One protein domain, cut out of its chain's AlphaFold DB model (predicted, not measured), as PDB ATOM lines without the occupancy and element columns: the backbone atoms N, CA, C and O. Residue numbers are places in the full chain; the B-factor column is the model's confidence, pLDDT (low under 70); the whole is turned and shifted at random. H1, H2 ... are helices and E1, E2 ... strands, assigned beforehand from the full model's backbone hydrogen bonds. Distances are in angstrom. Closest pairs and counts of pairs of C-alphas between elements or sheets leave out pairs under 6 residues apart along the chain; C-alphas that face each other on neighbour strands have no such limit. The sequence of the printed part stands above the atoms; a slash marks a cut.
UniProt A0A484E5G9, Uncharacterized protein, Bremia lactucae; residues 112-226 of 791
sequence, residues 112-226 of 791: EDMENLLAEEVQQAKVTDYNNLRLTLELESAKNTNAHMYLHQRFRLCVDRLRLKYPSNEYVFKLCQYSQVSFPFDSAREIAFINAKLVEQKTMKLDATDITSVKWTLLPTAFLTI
ATOM      1  N   GLU A 112      38.853  -1.721  40.429       69.81
ATOM      2  CA  GLU A 112      40.009  -2.617  40.300       69.81
ATOM      3  C   GLU A 112      40.540  -2.677  38.856       69.81
ATOM      4  O   GLU A 112      41.748  -2.640  38.647       69.81
ATOM      5  N   ASP A 113      39.666  -2.700  37.840       73.25
ATOM      6  CA  ASP A 113      40.090  -2.688  36.429       73.25
ATOM      7  C   ASP A 113      40.850  -1.398  36.076       73.25
ATOM      8  O   ASP A 113      41.805  -1.424  35.299       73.25
ATOM      9  N   MET A 114      40.409  -0.258  36.622       72.06
ATOM     10  CA  MET A 114      41.057   1.034  36.402       72.06
ATOM     11  C   MET A 114      42.367   1.128  37.185       72.06
ATOM     12  O   MET A 114      43.353   1.616  36.643       72.06
ATOM     13  N   GLU A 115      42.415   0.647  38.428       73.25
ATOM     14  CA  GLU A 115      43.655   0.596  39.210       73.25
ATOM     15  C   GLU A 115      44.697  -0.323  38.569       73.25
ATOM     16  O   GLU A 115      45.853   0.074  38.455       73.25
ATOM     17  N   ASN A 116      44.287  -1.484  38.054       70.75
ATOM     18  CA  ASN A 116      45.158  -2.393  37.309       70.75
ATOM     19  C   ASN A 116      45.676  -1.750  36.017       70.75
ATOM     20  O   ASN A 116      46.860  -1.856  35.707       70.75
ATOM     21  N   LEU A 117      44.816  -1.029  35.291       75.00
ATOM     22  CA  LEU A 117      45.228  -0.282  34.106       75.00
ATOM     23  C   LEU A 117      46.207   0.844  34.460       75.00
ATOM     24  O   LEU A 117      47.189   1.037  33.760       75.00
ATOM     25  N   LEU A 118      45.992   1.574  35.556       72.94
ATOM     26  CA  LEU A 118      46.918   2.617  36.019       72.94
ATOM     27  C   LEU A 118      48.211   2.044  36.621       72.94
ATOM     28  O   LEU A 118      49.213   2.761  36.675       72.94
ATOM     29  N   ALA A 119      48.193   0.782  37.056       63.22
ATOM     30  CA  ALA A 119      49.367   0.036  37.490       63.22
ATOM     31  C   ALA A 119      50.231  -0.451  36.312       63.22
ATOM     32  O   ALA A 119      51.414  -0.738  36.516       63.22
ATOM     33  N   GLU A 120      49.693  -0.509  35.084       59.41
ATOM     34  CA  GLU A 120      50.514  -0.714  33.886       59.41
ATOM     35  C   GLU A 120      51.532   0.428  33.718       59.41
ATOM     36  O   GLU A 120      51.267   1.598  34.001       59.41
ATOM     37  N   GLU A 121      52.722   0.090  33.215       65.38
ATOM     38  CA  GLU A 121      53.917   0.912  33.410       65.38
ATOM     39  C   GLU A 121      53.905   2.296  32.742       65.38
ATOM     40  O   GLU A 121      54.575   3.195  33.249       65.38
ATOM     41  N   VAL A 122      53.194   2.485  31.620       79.19
ATOM     42  CA  VAL A 122      53.098   3.765  30.892       79.19
ATOM     43  C   VAL A 122      51.709   3.943  30.289       79.19
ATOM     44  O   VAL A 122      51.299   3.164  29.431       79.19
ATOM     45  N   GLN A 123      51.029   5.031  30.654       84.62
ATOM     46  CA  GLN A 123      49.723   5.379  30.102       84.62
ATOM     47  C   GLN A 123      49.844   6.416  28.989       84.62
ATOM     48  O   GLN A 123      50.439   7.476  29.180       84.62
ATOM     49  N   GLN A 124      49.248   6.115  27.832       86.44
ATOM     50  CA  GLN A 124      49.090   7.042  26.708       86.44
ATOM     51  C   GLN A 124      47.651   7.553  26.670       86.44
ATOM     52  O   GLN A 124      46.700   6.769  26.751       86.44
ATOM     53  N   ALA A 125      47.487   8.868  26.553       88.00
ATOM     54  CA  ALA A 125      46.174   9.492  26.550       88.00
ATOM     55  C   ALA A 125      46.103  10.695  25.612       88.00
ATOM     56  O   ALA A 125      47.099  11.380  25.367       88.00
ATOM     57  N   LYS A 126      44.890  10.984  25.138       89.62
ATOM     58  CA  LYS A 126      44.571  12.183  24.362       89.62
ATOM     59  C   LYS A 126      43.780  13.159  25.214       89.62
ATOM     60  O   LYS A 126      42.786  12.790  25.836       89.62
ATOM     61  N   VAL A 127      44.216  14.411  25.253       87.75
ATOM     62  CA  VAL A 127      43.489  15.477  25.945       87.75
ATOM     63  C   VAL A 127      42.230  15.802  25.149       87.75
ATOM     64  O   VAL A 127      42.304  16.095  23.962       87.75
ATOM     65  N   THR A 128      41.071  15.753  25.791       85.56
ATOM     66  CA  THR A 128      39.778  16.120  25.190       85.56
ATOM     67  C   THR A 128      39.314  17.499  25.645       85.56
ATOM     68  O   THR A 128      38.686  18.213  24.872       85.56
ATOM     69  N   ASP A 129      39.649  17.895  26.877       83.38
ATOM     70  CA  ASP A 129      39.304  19.203  27.440       83.38
ATOM     71  C   ASP A 129      40.297  19.620  28.541       83.38
ATOM     72  O   ASP A 129      40.865  18.770  29.238       83.38
ATOM     73  N   TYR A 130      40.475  20.929  28.727       83.50
ATOM     74  CA  TYR A 130      41.331  21.535  29.748       83.50
ATOM     75  C   TYR A 130      40.646  22.751  30.375       83.50
ATOM     76  O   TYR A 130      40.253  23.685  29.681       83.50
ATOM     77  N   ASN A 131      40.562  22.784  31.708       76.88
ATOM     78  CA  ASN A 131      39.866  23.851  32.438       76.88
ATOM     79  C   ASN A 131      40.746  24.571  33.483       76.88
ATOM     80  O   ASN A 131      40.271  24.940  34.560       76.88
ATOM     81  N   ASN A 132      42.040  24.741  33.197       74.19
ATOM     82  CA  ASN A 132      43.077  25.274  34.098       74.19
ATOM     83  C   ASN A 132      43.485  24.371  35.275       74.19
ATOM     84  O   ASN A 132      44.649  24.395  35.680       74.19
ATOM     85  N   LEU A 133      42.564  23.577  35.831       76.00
ATOM     86  CA  LEU A 133      42.790  22.773  37.043       76.00
ATOM     87  C   LEU A 133      42.769  21.259  36.800       76.00
ATOM     88  O   LEU A 133      43.407  20.518  37.546       76.00
ATOM     89  N   ARG A 134      42.051  20.793  35.776       83.94
ATOM     90  CA  ARG A 134      41.958  19.383  35.381       83.94
ATOM     91  C   ARG A 134      42.101  19.215  33.871       83.94
ATOM     92  O   ARG A 134      41.747  20.101  33.090       83.94
ATOM     93  N   LEU A 135      42.583  18.039  33.494       86.50
ATOM     94  CA  LEU A 135      42.565  17.505  32.140       86.50
ATOM     95  C   LEU A 135      41.468  16.455  32.040       86.50
ATOM     96  O   LEU A 135      41.365  15.590  32.908       86.50
ATOM     97  N   THR A 136      40.682  16.505  30.973       87.69
ATOM     98  CA  THR A 136      39.846  15.374  30.569       87.69
ATOM     99  C   THR A 136      40.621  14.575  29.533       87.69
ATOM    100  O   THR A 136      41.064  15.120  28.524       87.69
ATOM    101  N   LEU A 137      40.826  13.293  29.805       87.94
ATOM    102  CA  LEU A 137      41.704  12.400  29.067       87.94
ATOM    103  C   LEU A 137      40.903  11.242  28.486       87.94
ATOM    104  O   LEU A 137      40.171  10.573  29.212       87.94
ATOM    105  N   GLU A 138      41.089  10.981  27.199       87.31
ATOM    106  CA  GLU A 138      40.716   9.717  26.575       87.31
ATOM    107  C   GLU A 138      41.932   8.784  26.632       87.31
ATOM    108  O   GLU A 138      42.973   9.072  26.035       87.31
ATOM    109  N   LEU A 139      41.826   7.689  27.384       84.31
ATOM    110  CA  LEU A 139      42.904   6.704  27.518       84.31
ATOM    111  C   LEU A 139      42.959   5.817  26.269       84.31
ATOM    112  O   LEU A 139      41.948   5.237  25.875       84.31
ATOM    113  N   GLU A 140      44.136   5.662  25.660       79.06
ATOM    114  CA  GLU A 140      44.275   4.834  24.452       79.06
ATOM    115  C   GLU A 140      44.087   3.338  24.736       79.06
ATOM    116  O   GLU A 140      43.615   2.593  23.873       79.06
ATOM    117  N   SER A 141      44.423   2.907  25.952       71.38
ATOM    118  CA  SER A 141      44.296   1.533  26.443       71.38
ATOM    119  C   SER A 141      42.846   1.117  26.721       71.38
ATOM    120  O   SER A 141      42.581  -0.080  26.816       71.38
ATOM    121  N   ALA A 142      41.879   2.044  26.767       73.94
ATOM    122  CA  ALA A 142      40.510   1.761  27.201       73.94
ATOM    123  C   ALA A 142      39.416   2.224  26.213       73.94
ATOM    124  O   ALA A 142      39.573   3.178  25.449       73.94
ATOM    125  N   LYS A 143      38.280   1.509  26.168       68.50
ATOM    126  CA  LYS A 143      37.132   1.835  25.297       68.50
ATOM    127  C   LYS A 143      36.184   2.812  25.978       68.50
ATOM    128  O   LYS A 143      35.555   2.448  26.965       68.50
ATOM    129  N   ASN A 144      35.970   3.973  25.354       62.38
ATOM    130  CA  ASN A 144      34.934   4.951  25.715       62.38
ATOM    131  C   ASN A 144      34.997   5.411  27.184       62.38
ATOM    132  O   ASN A 144      33.967   5.666  27.806       62.38
ATOM    133  N   THR A 145      36.200   5.498  27.748       70.56
ATOM    134  CA  THR A 145      36.423   5.947  29.125       70.56
ATOM    135  C   THR A 145      37.135   7.286  29.129       70.56
ATOM    136  O   THR A 145      38.281   7.385  28.691       70.56
ATOM    137  N   ASN A 146      36.461   8.291  29.685       79.38
ATOM    138  CA  ASN A 146      37.048   9.592  29.960       79.38
ATOM    139  C   ASN A 146      37.509   9.630  31.422       79.38
ATOM    140  O   ASN A 146      36.715   9.379  32.335       79.38
ATOM    141  N   ALA A 147      38.781   9.948  31.638       84.62
ATOM    142  CA  ALA A 147      39.359  10.164  32.958       84.62
ATOM    143  C   ALA A 147      39.604  11.660  33.185       84.62
ATOM    144  O   ALA A 147      40.086  12.366  32.304       84.62
ATOM    145  N   HIS A 148      39.281  12.156  34.374       87.06
ATOM    146  CA  HIS A 148      39.542  13.530  34.785       87.06
ATOM    147  C   HIS A 148      40.750  13.557  35.717       87.06
ATOM    148  O   HIS A 148      40.657  13.111  36.855       87.06
ATOM    149  N   MET A 149      41.878  14.093  35.262       87.31
ATOM    150  CA  MET A 149      43.100  14.185  36.059       87.31
ATOM    151  C   MET A 149      43.314  15.611  36.551       87.31
ATOM    152  O   MET A 149      43.373  16.540  35.745       87.31
ATOM    153  N   TYR A 150      43.465  15.798  37.862       84.62
ATOM    154  CA  TYR A 150      43.890  17.091  38.399       84.62
ATOM    155  C   TYR A 150      45.328  17.401  37.975       84.62
ATOM    156  O   TYR A 150      46.193  16.530  37.965       84.62
ATOM    157  N   LEU A 151      45.601  18.649  37.610       83.56
ATOM    158  CA  LEU A 151      46.900  19.037  37.076       83.56
ATOM    159  C   LEU A 151      47.887  19.357  38.209       83.56
ATOM    160  O   LEU A 151      47.595  20.170  39.086       83.56
ATOM    161  N   HIS A 152      49.087  18.774  38.176       86.81
ATOM    162  CA  HIS A 152      50.136  19.115  39.140       86.81
ATOM    163  C   HIS A 152      50.599  20.572  38.935       86.81
ATOM    164  O   HIS A 152      50.715  21.045  37.801       86.81
ATOM    165  N   GLN A 153      50.922  21.284  40.025       82.38
ATOM    166  CA  GLN A 153      51.251  22.722  40.014       82.38
ATOM    167  C   GLN A 153      52.324  23.101  38.975       82.38
ATOM    168  O   GLN A 153      52.196  24.123  38.307       82.38
ATOM    169  N   ARG A 154      53.347  22.257  38.782       85.25
ATOM    170  CA  ARG A 154      54.406  22.443  37.766       85.25
ATOM    171  C   ARG A 154      53.874  22.641  36.340       85.25
ATOM    172  O   ARG A 154      54.355  23.512  35.622       85.25
ATOM    173  N   PHE A 155      52.856  21.878  35.940       88.00
ATOM    174  CA  PHE A 155      52.286  21.970  34.595       88.00
ATOM    175  C   PHE A 155      51.417  23.215  34.452       88.00
ATOM    176  O   PHE A 155      51.408  23.832  33.393       88.00
ATOM    177  N   ARG A 156      50.755  23.642  35.535       83.38
ATOM    178  CA  ARG A 156      50.001  24.899  35.562       83.38
ATOM    179  C   ARG A 156      50.933  26.100  35.404       83.38
ATOM    180  O   ARG A 156      50.700  26.949  34.555       83.38
ATOM    181  N   LEU A 157      52.043  26.115  36.146       82.12
ATOM    182  CA  LEU A 157      53.081  27.138  35.997       82.12
ATOM    183  C   LEU A 157      53.696  27.134  34.590       82.12
ATOM    184  O   LEU A 157      54.051  28.190  34.071       82.12
ATOM    185  N   CYS A 158      53.819  25.961  33.966       85.69
ATOM    186  CA  CYS A 158      54.274  25.842  32.585       85.69
ATOM    187  C   CYS A 158      53.295  26.494  31.600       85.69
ATOM    188  O   CYS A 158      53.740  27.296  30.781       85.69
ATOM    189  N   VAL A 159      51.988  26.238  31.728       84.69
ATOM    190  CA  VAL A 159      50.935  26.900  30.930       84.69
ATOM    191  C   VAL A 159      51.017  28.421  31.083       84.69
ATOM    192  O   VAL A 159      51.145  29.134  30.088       84.69
ATOM    193  N   ASP A 160      51.037  28.921  32.323       81.69
ATOM    194  CA  ASP A 160      51.089  30.361  32.608       81.69
ATOM    195  C   ASP A 160      52.342  31.017  31.993       81.69
ATOM    196  O   ASP A 160      52.267  32.086  31.381       81.69
ATOM    197  N   ARG A 161      53.506  30.357  32.086       81.38
ATOM    198  CA  ARG A 161      54.768  30.867  31.523       81.38
ATOM    199  C   ARG A 161      54.826  30.788  30.003       81.38
ATOM    200  O   ARG A 161      55.323  31.723  29.379       81.38
ATOM    201  N   LEU A 162      54.338  29.711  29.392       81.88
ATOM    202  CA  LEU A 162      54.281  29.593  27.933       81.88
ATOM    203  C   LEU A 162      53.324  30.626  27.334       81.88
ATOM    204  O   LEU A 162      53.642  31.219  26.305       81.88
ATOM    205  N   ARG A 163      52.217  30.919  28.024       77.44
ATOM    206  CA  ARG A 163      51.287  31.988  27.653       77.44
ATOM    207  C   ARG A 163      51.946  33.369  27.673       77.44
ATOM    208  O   ARG A 163      51.728  34.156  26.758       77.44
ATOM    209  N   LEU A 164      52.774  33.653  28.680       76.50
ATOM    210  CA  LEU A 164      53.538  34.906  28.766       76.50
ATOM    211  C   LEU A 164      54.681  34.986  27.743       76.50
ATOM    212  O   LEU A 164      54.947  36.062  27.219       76.50
ATOM    213  N   LYS A 165      55.358  33.864  27.460       75.81
ATOM    214  CA  LYS A 165      56.482  33.781  26.507       75.81
ATOM    215  C   LYS A 165      56.022  33.888  25.052       75.81
ATOM    216  O   LYS A 165      56.751  34.401  24.205       75.81
ATOM    217  N   TYR A 166      54.805  33.433  24.764       75.06
ATOM    218  CA  TYR A 166      54.187  33.481  23.444       75.06
ATOM    219  C   TYR A 166      52.934  34.356  23.444       75.06
ATOM    220  O   TYR A 166      51.844  33.852  23.157       75.06
ATOM    221  N   PRO A 167      53.074  35.666  23.739       61.53
ATOM    222  CA  PRO A 167      51.935  36.556  23.765       61.53
ATOM    223  C   PRO A 167      51.310  36.651  22.375       61.53
ATOM    224  O   PRO A 167      51.954  36.466  21.337       61.53
ATOM    225  N   SER A 168      50.014  36.911  22.394       52.28
ATOM    226  CA  SER A 168      49.109  37.058  21.268       52.28
ATOM    227  C   SER A 168      49.567  38.141  20.275       52.28
ATOM    228  O   SER A 168      49.065  39.256  20.303       52.28
ATOM    229  N   ASN A 169      50.524  37.848  19.390       45.75
ATOM    230  CA  ASN A 169      50.846  38.750  18.284       45.75
ATOM    231  C   ASN A 169      49.754  38.660  17.209       45.75
ATOM    232  O   ASN A 169      49.392  37.573  16.754       45.75
ATOM    233  N   GLU A 170      49.279  39.827  16.785       46.75
ATOM    234  CA  GLU A 170      48.142  40.108  15.893       46.75
ATOM    235  C   GLU A 170      48.127  39.294  14.577       46.75
ATOM    236  O   GLU A 170      47.068  39.018  14.014       46.75
ATOM    237  N   TYR A 171      49.288  38.807  14.123       45.38
ATOM    238  CA  TYR A 171      49.424  37.952  12.936       45.38
ATOM    239  C   TYR A 171      49.038  36.475  13.147       45.38
ATOM    240  O   TYR A 171      48.641  35.811  12.192       45.38
ATOM    241  N   VAL A 172      49.108  35.944  14.375       47.62
ATOM    242  CA  VAL A 172      48.717  34.549  14.691       47.62
ATOM    243  C   VAL A 172      47.201  34.435  14.934       47.62
ATOM    244  O   VAL A 172      46.607  33.366  14.782       47.62
ATOM    245  N   PHE A 173      46.545  35.563  15.225       46.22
ATOM    246  CA  PHE A 173      45.126  35.636  15.581       46.22
ATOM    247  C   PHE A 173      44.160  35.355  14.417       46.22
ATOM    248  O   PHE A 173      43.020  34.964  14.655       46.22
ATOM    249  N   LYS A 174      44.597  35.489  13.154       44.69
ATOM    250  CA  LYS A 174      43.749  35.167  11.990       44.69
ATOM    251  C   LYS A 174      43.629  33.668  11.682       44.69
ATOM    252  O   LYS A 174      42.747  33.306  10.914       44.69
ATOM    253  N   LEU A 175      44.469  32.808  12.267       46.00
ATOM    254  CA  LEU A 175      44.482  31.365  11.970       46.00
ATOM    255  C   LEU A 175      44.093  30.469  13.157       46.00
ATOM    256  O   LEU A 175      43.638  29.353  12.930       46.00
ATOM    257  N   CYS A 176      44.195  30.945  14.404       45.12
ATOM    258  CA  CYS A 176      43.917  30.134  15.596       45.12
ATOM    259  C   CYS A 176      43.023  30.887  16.597       45.12
ATOM    260  O   CYS A 176      43.503  31.374  17.618       45.12
ATOM    261  N   GLN A 177      41.718  30.985  16.328       41.03
ATOM    262  CA  GLN A 177      40.774  31.761  17.155       41.03
ATOM    263  C   GLN A 177      40.488  31.185  18.564       41.03
ATOM    264  O   GLN A 177      39.819  31.852  19.345       41.03
ATOM    265  N   TYR A 178      41.011  30.005  18.939       44.22
ATOM    266  CA  TYR A 178      40.668  29.354  20.221       44.22
ATOM    267  C   TYR A 178      41.823  28.662  20.984       44.22
ATOM    268  O   TYR A 178      41.606  28.201  22.101       44.22
ATOM    269  N   SER A 179      43.054  28.585  20.455       49.88
ATOM    270  CA  SER A 179      44.058  27.611  20.944       49.88
ATOM    271  C   SER A 179      45.117  28.129  21.931       49.88
ATOM    272  O   SER A 179      45.922  27.348  22.421       49.88
ATOM    273  N   GLN A 180      45.182  29.430  22.242       52.72
ATOM    274  CA  GLN A 180      46.214  29.939  23.168       52.72
ATOM    275  C   GLN A 180      45.883  29.728  24.653       52.72
ATOM    276  O   GLN A 180      46.779  29.811  25.489       52.72
ATOM    277  N   VAL A 181      44.619  29.468  25.002       59.00
ATOM    278  CA  VAL A 181      44.197  29.298  26.408       59.00
ATOM    279  C   VAL A 181      44.541  27.901  26.938       59.00
ATOM    280  O   VAL A 181      44.787  27.748  28.129       59.00
ATOM    281  N   SER A 182      44.593  26.898  26.056       68.88
ATOM    282  CA  SER A 182      44.830  25.494  26.401       68.88
ATOM    283  C   SER A 182      46.277  25.036  26.254       68.88
ATOM    284  O   SER A 182      46.622  23.995  26.802       68.88
ATOM    285  N   PHE A 183      47.134  25.780  25.548       78.69
ATOM    286  CA  PHE A 183      48.499  25.347  25.253       78.69
ATOM    287  C   PHE A 183      49.333  25.135  26.537       78.69
ATOM    288  O   PHE A 183      49.409  26.043  27.370       78.69
ATOM    289  N   PRO A 184      49.997  23.973  26.715       82.50
ATOM    290  CA  PRO A 184      50.276  22.938  25.711       82.50
ATOM    291  C   PRO A 184      49.271  21.767  25.645       82.50
ATOM    292  O   PRO A 184      49.469  20.835  24.867       82.50
ATOM    293  N   PHE A 185      48.197  21.802  26.432       86.81
ATOM    294  CA  PHE A 185      47.148  20.780  26.539       86.81
ATOM    295  C   PHE A 185      45.959  21.035  25.601       86.81
ATOM    296  O   PHE A 185      44.800  20.968  26.007       86.81
ATOM    297  N   ASP A 186      46.244  21.353  24.340       84.31
ATOM    298  CA  ASP A 186      45.200  21.536  23.329       84.31
ATOM    299  C   ASP A 186      44.370  20.258  23.136       84.31
ATOM    300  O   ASP A 186      44.842  19.145  23.379       84.31
ATOM    301  N   SER A 187      43.130  20.400  22.666       81.25
ATOM    302  CA  SER A 187      42.304  19.237  22.328       81.25
ATOM    303  C   SER A 187      43.019  18.339  21.308       81.25
ATOM    304  O   SER A 187      43.659  18.819  20.375       81.25
ATOM    305  N   ALA A 188      42.884  17.027  21.486       82.50
ATOM    306  CA  ALA A 188      43.600  15.956  20.797       82.50
ATOM    307  C   ALA A 188      45.122  15.899  21.043       82.50
ATOM    308  O   ALA A 188      45.814  15.128  20.372       82.50
ATOM    309  N   ARG A 189      45.665  16.652  22.013       86.56
ATOM    310  CA  ARG A 189      47.076  16.543  22.408       86.56
ATOM    311  C   ARG A 189      47.366  15.167  22.992       86.56
ATOM    312  O   ARG A 189      46.733  14.758  23.961       86.56
ATOM    313  N   GLU A 190      48.377  14.499  22.454       88.94
ATOM    314  CA  GLU A 190      48.901  13.258  23.020       88.94
ATOM    315  C   GLU A 190      49.810  13.558  24.217       88.94
ATOM    316  O   GLU A 190      50.725  14.387  24.152       88.94
ATOM    317  N   ILE A 191      49.541  12.877  25.326       91.06
ATOM    318  CA  ILE A 191      50.338  12.914  26.548       91.06
ATOM    319  C   ILE A 191      50.662  11.488  26.989       91.06
ATOM    320  O   ILE A 191      49.891  10.558  26.742       91.06
ATOM    321  N   ALA A 192      51.789  11.324  27.675       90.25
ATOM    322  CA  ALA A 192      52.130  10.071  28.332       90.25
ATOM    323  C   ALA A 192      52.499  10.322  29.792       90.25
ATOM    324  O   ALA A 192      53.234  11.267  30.090       90.25
ATOM    325  N   PHE A 193      51.985   9.500  30.700       90.12
ATOM    326  CA  PHE A 193      52.186   9.673  32.135       90.12
ATOM    327  C   PHE A 193      52.290   8.338  32.875       90.12
ATOM    328  O   PHE A 193      51.903   7.290  32.359       90.12
ATOM    329  N   ILE A 194      52.822   8.400  34.095       87.25
ATOM    330  CA  ILE A 194      52.987   7.261  35.010       87.25
ATOM    331  C   ILE A 194      52.579   7.647  36.435       87.25
ATOM    332  O   ILE A 194      52.437   8.835  36.745       87.25
ATOM    333  N   ASN A 195      52.431   6.650  37.314       80.06
ATOM    334  CA  ASN A 195      52.135   6.823  38.744       80.06
ATOM    335  C   ASN A 195      50.881   7.675  39.028       80.06
ATOM    336  O   ASN A 195      50.819   8.394  40.028       80.06
ATOM    337  N   ALA A 196      49.880   7.627  38.146       83.69
ATOM    338  CA  ALA A 196      48.585   8.234  38.426       83.69
ATOM    339  C   ALA A 196      47.806   7.347  39.405       83.69
ATOM    340  O   ALA A 196      47.825   6.126  39.298       83.69
ATOM    341  N   LYS A 197      47.120   7.973  40.363       81.88
ATOM    342  CA  LYS A 197      46.329   7.278  41.387       81.88
ATOM    343  C   LYS A 197      44.861   7.640  41.251       81.88
ATOM    344  O   LYS A 197      44.546   8.790  40.946       81.88
ATOM    345  N   LEU A 198      43.979   6.679  41.493       82.75
ATOM    346  CA  LEU A 198      42.538   6.885  41.449       82.75
ATOM    347  C   LEU A 198      42.035   7.532  42.755       82.75
ATOM    348  O   LEU A 198      42.602   7.300  43.819       82.75
ATOM    349  N   VAL A 199      41.019   8.399  42.662       71.69
ATOM    350  CA  VAL A 199      40.406   9.092  43.818       71.69
ATOM    351  C   VAL A 199      38.996   8.590  44.101       71.69
ATOM    352  O   VAL A 199      38.695   8.258  45.236       71.69
ATOM    353  N   GLU A 200      38.118   8.594  43.094       65.06
ATOM    354  CA  GLU A 200      36.702   8.233  43.243       65.06
ATOM    355  C   GLU A 200      36.097   7.792  41.897       65.06
ATOM    356  O   GLU A 200      36.375   8.393  40.848       65.06
ATOM    357  N   GLN A 201      35.179   6.818  41.951       59.62
ATOM    358  CA  GLN A 201      34.222   6.498  40.889       59.62
ATOM    359  C   GLN A 201      32.883   7.205  41.171       59.62
ATOM    360  O   GLN A 201      32.188   6.875  42.131       59.62
ATOM    361  N   LYS A 202      32.465   8.164  40.326       55.12
ATOM    362  CA  LYS A 202      31.109   8.751  40.402       55.12
ATOM    363  C   LYS A 202      30.239   8.239  39.261       55.12
ATOM    364  O   LYS A 202      30.461   8.570  38.095       55.12
ATOM    365  N   THR A 203      29.224   7.447  39.601       47.91
ATOM    366  CA  THR A 203      28.160   7.052  38.673       47.91
ATOM    367  C   THR A 203      27.195   8.226  38.506       47.91
ATOM    368  O   THR A 203      26.519   8.640  39.444       47.91
ATOM    369  N   MET A 204      27.145   8.814  37.310       45.97
ATOM    370  CA  MET A 204      26.113   9.797  36.980       45.97
ATOM    371  C   MET A 204      24.994   9.103  36.212       45.97
ATOM    372  O   MET A 204      25.235   8.495  35.172       45.97
ATOM    373  N   LYS A 205      23.765   9.208  36.724       36.84
ATOM    374  CA  LYS A 205      22.565   8.961  35.925       36.84
ATOM    375  C   LYS A 205      22.395  10.180  35.020       36.84
ATOM    376  O   LYS A 205      22.060  11.250  35.518       36.84
ATOM    377  N   LEU A 206      22.709  10.049  33.733       41.25
ATOM    378  CA  LEU A 206      22.208  10.992  32.736       41.25
ATOM    379  C   LEU A 206      20.845  10.480  32.275       41.25
ATOM    380  O   LEU A 206      20.713   9.306  31.926       41.25
ATOM    381  N   ASP A 207      19.845  11.351  32.321       39.59
ATOM    382  CA  ASP A 207      18.493  11.036  31.884       39.59
ATOM    383  C   ASP A 207      18.451  10.666  30.393       39.59
ATOM    384  O   ASP A 207      19.036  11.334  29.542       39.59
ATOM    385  N   ALA A 208      17.712   9.588  30.123       44.47
ATOM    386  CA  ALA A 208      17.104   9.204  28.851       44.47
ATOM    387  C   ALA A 208      18.003   9.244  27.597       44.47
ATOM    388  O   ALA A 208      17.709   9.940  26.633       44.47
ATOM    389  N   THR A 209      19.075   8.450  27.575       40.56
ATOM    390  CA  THR A 209      19.438   7.534  26.467       40.56
ATOM    391  C   THR A 209      20.672   6.726  26.886       40.56
ATOM    392  O   THR A 209      21.623   7.266  27.442       40.56
ATOM    393  N   ASP A 210      20.624   5.410  26.686       45.16
ATOM    394  CA  ASP A 210      21.609   4.429  27.154       45.16
ATOM    395  C   ASP A 210      23.070   4.787  26.822       45.16
ATOM    396  O   ASP A 210      23.495   4.631  25.684       45.16
ATOM    397  N   ILE A 211      23.836   5.209  27.839       44.25
ATOM    398  CA  ILE A 211      25.208   4.789  28.195       44.25
ATOM    399  C   ILE A 211      25.460   5.322  29.617       44.25
ATOM    400  O   ILE A 211      25.532   6.529  29.845       44.25
ATOM    401  N   THR A 212      25.643   4.438  30.601       46.38
ATOM    402  CA  THR A 212      26.165   4.823  31.921       46.38
ATOM    403  C   THR A 212      27.625   5.261  31.770       46.38
ATOM    404  O   THR A 212      28.531   4.426  31.807       46.38
ATOM    405  N   SER A 213      27.883   6.554  31.556       54.19
ATOM    406  CA  SER A 213      29.250   7.077  31.498       54.19
ATOM    407  C   SER A 213      29.815   7.173  32.917       54.19
ATOM    408  O   SER A 213      29.458   8.071  33.685       54.19
ATOM    409  N   VAL A 214      30.677   6.230  33.286       61.53
ATOM    410  CA  VAL A 214      31.426   6.281  34.543       61.53
ATOM    411  C   VAL A 214      32.473   7.392  34.436       61.53
ATOM    412  O   VAL A 214      33.275   7.389  33.503       61.53
ATOM    413  N   LYS A 215      32.462   8.348  35.374       69.88
ATOM    414  CA  LYS A 215      33.503   9.379  35.468       69.88
ATOM    415  C   LYS A 215      34.588   8.922  36.434       69.88
ATOM    416  O   LYS A 215      34.324   8.765  37.627       69.88
ATOM    417  N   TRP A 216      35.794   8.758  35.909       80.88
ATOM    418  CA  TRP A 216      36.986   8.409  36.676       80.88
ATOM    419  C   TRP A 216      37.751   9.675  37.043       80.88
ATOM    420  O   TRP A 216      37.957  10.523  36.176       80.88
ATOM    421  N   THR A 217      38.167   9.819  38.301       82.94
ATOM    422  CA  THR A 217      38.939  10.989  38.750       82.94
ATOM    423  C   THR A 217      40.315  10.564  39.251       82.94
ATOM    424  O   THR A 217      40.403   9.767  40.179       82.94
ATOM    425  N   LEU A 218      41.376  11.109  38.653       85.69
ATOM    426  CA  LEU A 218      42.775  10.806  38.960       85.69
ATOM    427  C   LEU A 218      43.431  11.933  39.771       85.69
ATOM    428  O   LEU A 218      43.196  13.123  39.516       85.69
ATOM    429  N   LEU A 219      44.304  11.557  40.708       82.62
ATOM    430  CA  LEU A 219      45.202  12.475  41.406       82.62
ATOM    431  C   LEU A 219      46.232  13.086  40.444       82.62
ATOM    432  O   LEU A 219      46.596  12.461  39.443       82.62
ATOM    433  N   PRO A 220      46.759  14.281  40.766       83.06
ATOM    434  CA  PRO A 220      47.869  14.851  40.022       83.06
ATOM    435  C   PRO A 220      49.099  13.950  40.064       83.06
ATOM    436  O   PRO A 220      49.615  13.648  41.137       83.06
ATOM    437  N   THR A 221      49.618  13.597  38.891       86.75
ATOM    438  CA  THR A 221      50.957  13.014  38.761       86.75
ATOM    439  C   THR A 221      51.970  14.103  38.432       86.75
ATOM    440  O   THR A 221      51.694  15.020  37.655       86.75
ATOM    441  N   ALA A 222      53.156  14.017  39.034       82.88
ATOM    442  CA  ALA A 222      54.293  14.827  38.623       82.88
ATOM    443  C   ALA A 222      54.925  14.289  37.329       82.88
ATOM    444  O   ALA A 222      55.537  15.060  36.605       82.88
ATOM    445  N   PHE A 223      54.745  13.005  37.010       88.75
ATOM    446  CA  PHE A 223      55.462  12.300  35.951       88.75
ATOM    447  C   PHE A 223      54.631  12.222  34.669       88.75
ATOM    448  O   PHE A 223      54.011  11.204  34.356       88.75
ATOM    449  N   LEU A 224      54.606  13.330  33.934       90.62
ATOM    450  CA  LEU A 224      53.883  13.471  32.674       90.62
ATOM    451  C   LEU A 224      54.776  14.129  31.622       90.62
ATOM    452  O   LEU A 224      55.511  15.078  31.907       90.62
ATOM    453  N   THR A 225      54.674  13.628  30.394       91.38
ATOM    454  CA  THR A 225      55.333  14.159  29.198       91.38
ATOM    455  C   THR A 225      54.300  14.572  28.159       91.38
ATOM    456  O   THR A 225      53.273  13.914  27.984       91.38
ATOM    457  N   ILE A 226      54.574  15.679  27.472       92.75
ATOM    458  CA  ILE A 226      53.695  16.228  26.433       92.75
ATOM    459  C   ILE A 226      54.308  15.935  25.069       92.75
ATOM    460  O   ILE A 226      55.470  16.279  24.831       92.75
TER     461      ILE A 226
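What this domain is: This is residues 112 to 226 of the 791 residues of an uncharacterized protein of Bremia lactucae (UniProt A0A484E5G9). A strongly twisted, curled sheet of seven strands makes the body, with the short helix H1 over one face near the E5 edge. Helix H2 runs away from the sheet and residues 166 to 189 fold back from its end to E4, while residues 206 to 211, between E5 and E6, stick out. The printed part has 115 residues, with two named helices and seven named strands in the order H1 E1 E2 E3 H2 E4 E5 E6 E7. The sheet, E5 E6 E3 E2 E1 E4 E7, is mixed; the class is mixed, helices and strands. The whole is only just compact, close to loose, with a radius of gyration of the C-alphas of 15.9 A and spans of 48 by 36 by 20 A.

Where its parts are: H1, residues 112 to 119, begins at C-alpha 112 (40.009, -2.617, 40.300). E1 is residues 123 to 130, 18.2 A long, and bends by 59 degrees at residue 126. E2 is 134 to 139, E3 146 to 150, and H2 153 to 165, 18.2 A long. E4 is 190 to 193, E5 198 to 203, E6 214 to 218, and E7 224 to 226, ending at C-alpha 226 (53.695, 16.228, 26.433).

How they stand to each other: E1, E2 and E3 form a meander, each strand the antiparallel neighbour of the one before; N 128 and O 136 are 2.8 A apart, N 137 and O 147 2.8 A. E6 is parallel to E3, with N 218 and O 148 at 2.8 A. H1 is on the sheet at a height of 8.7 A. H2 is not on it. Every O i to N i+4 pair in H1 and H2 is within hydrogen-bond range.

The domain as a whole: The C-alphas of Glu 112 and Glu 170, the two farthest apart, are 49.9 A apart. The printed part has no cut; H2 to E4 is a long link. Residues 167 to 182 and 200 to 215 are among those with pLDDT under 70.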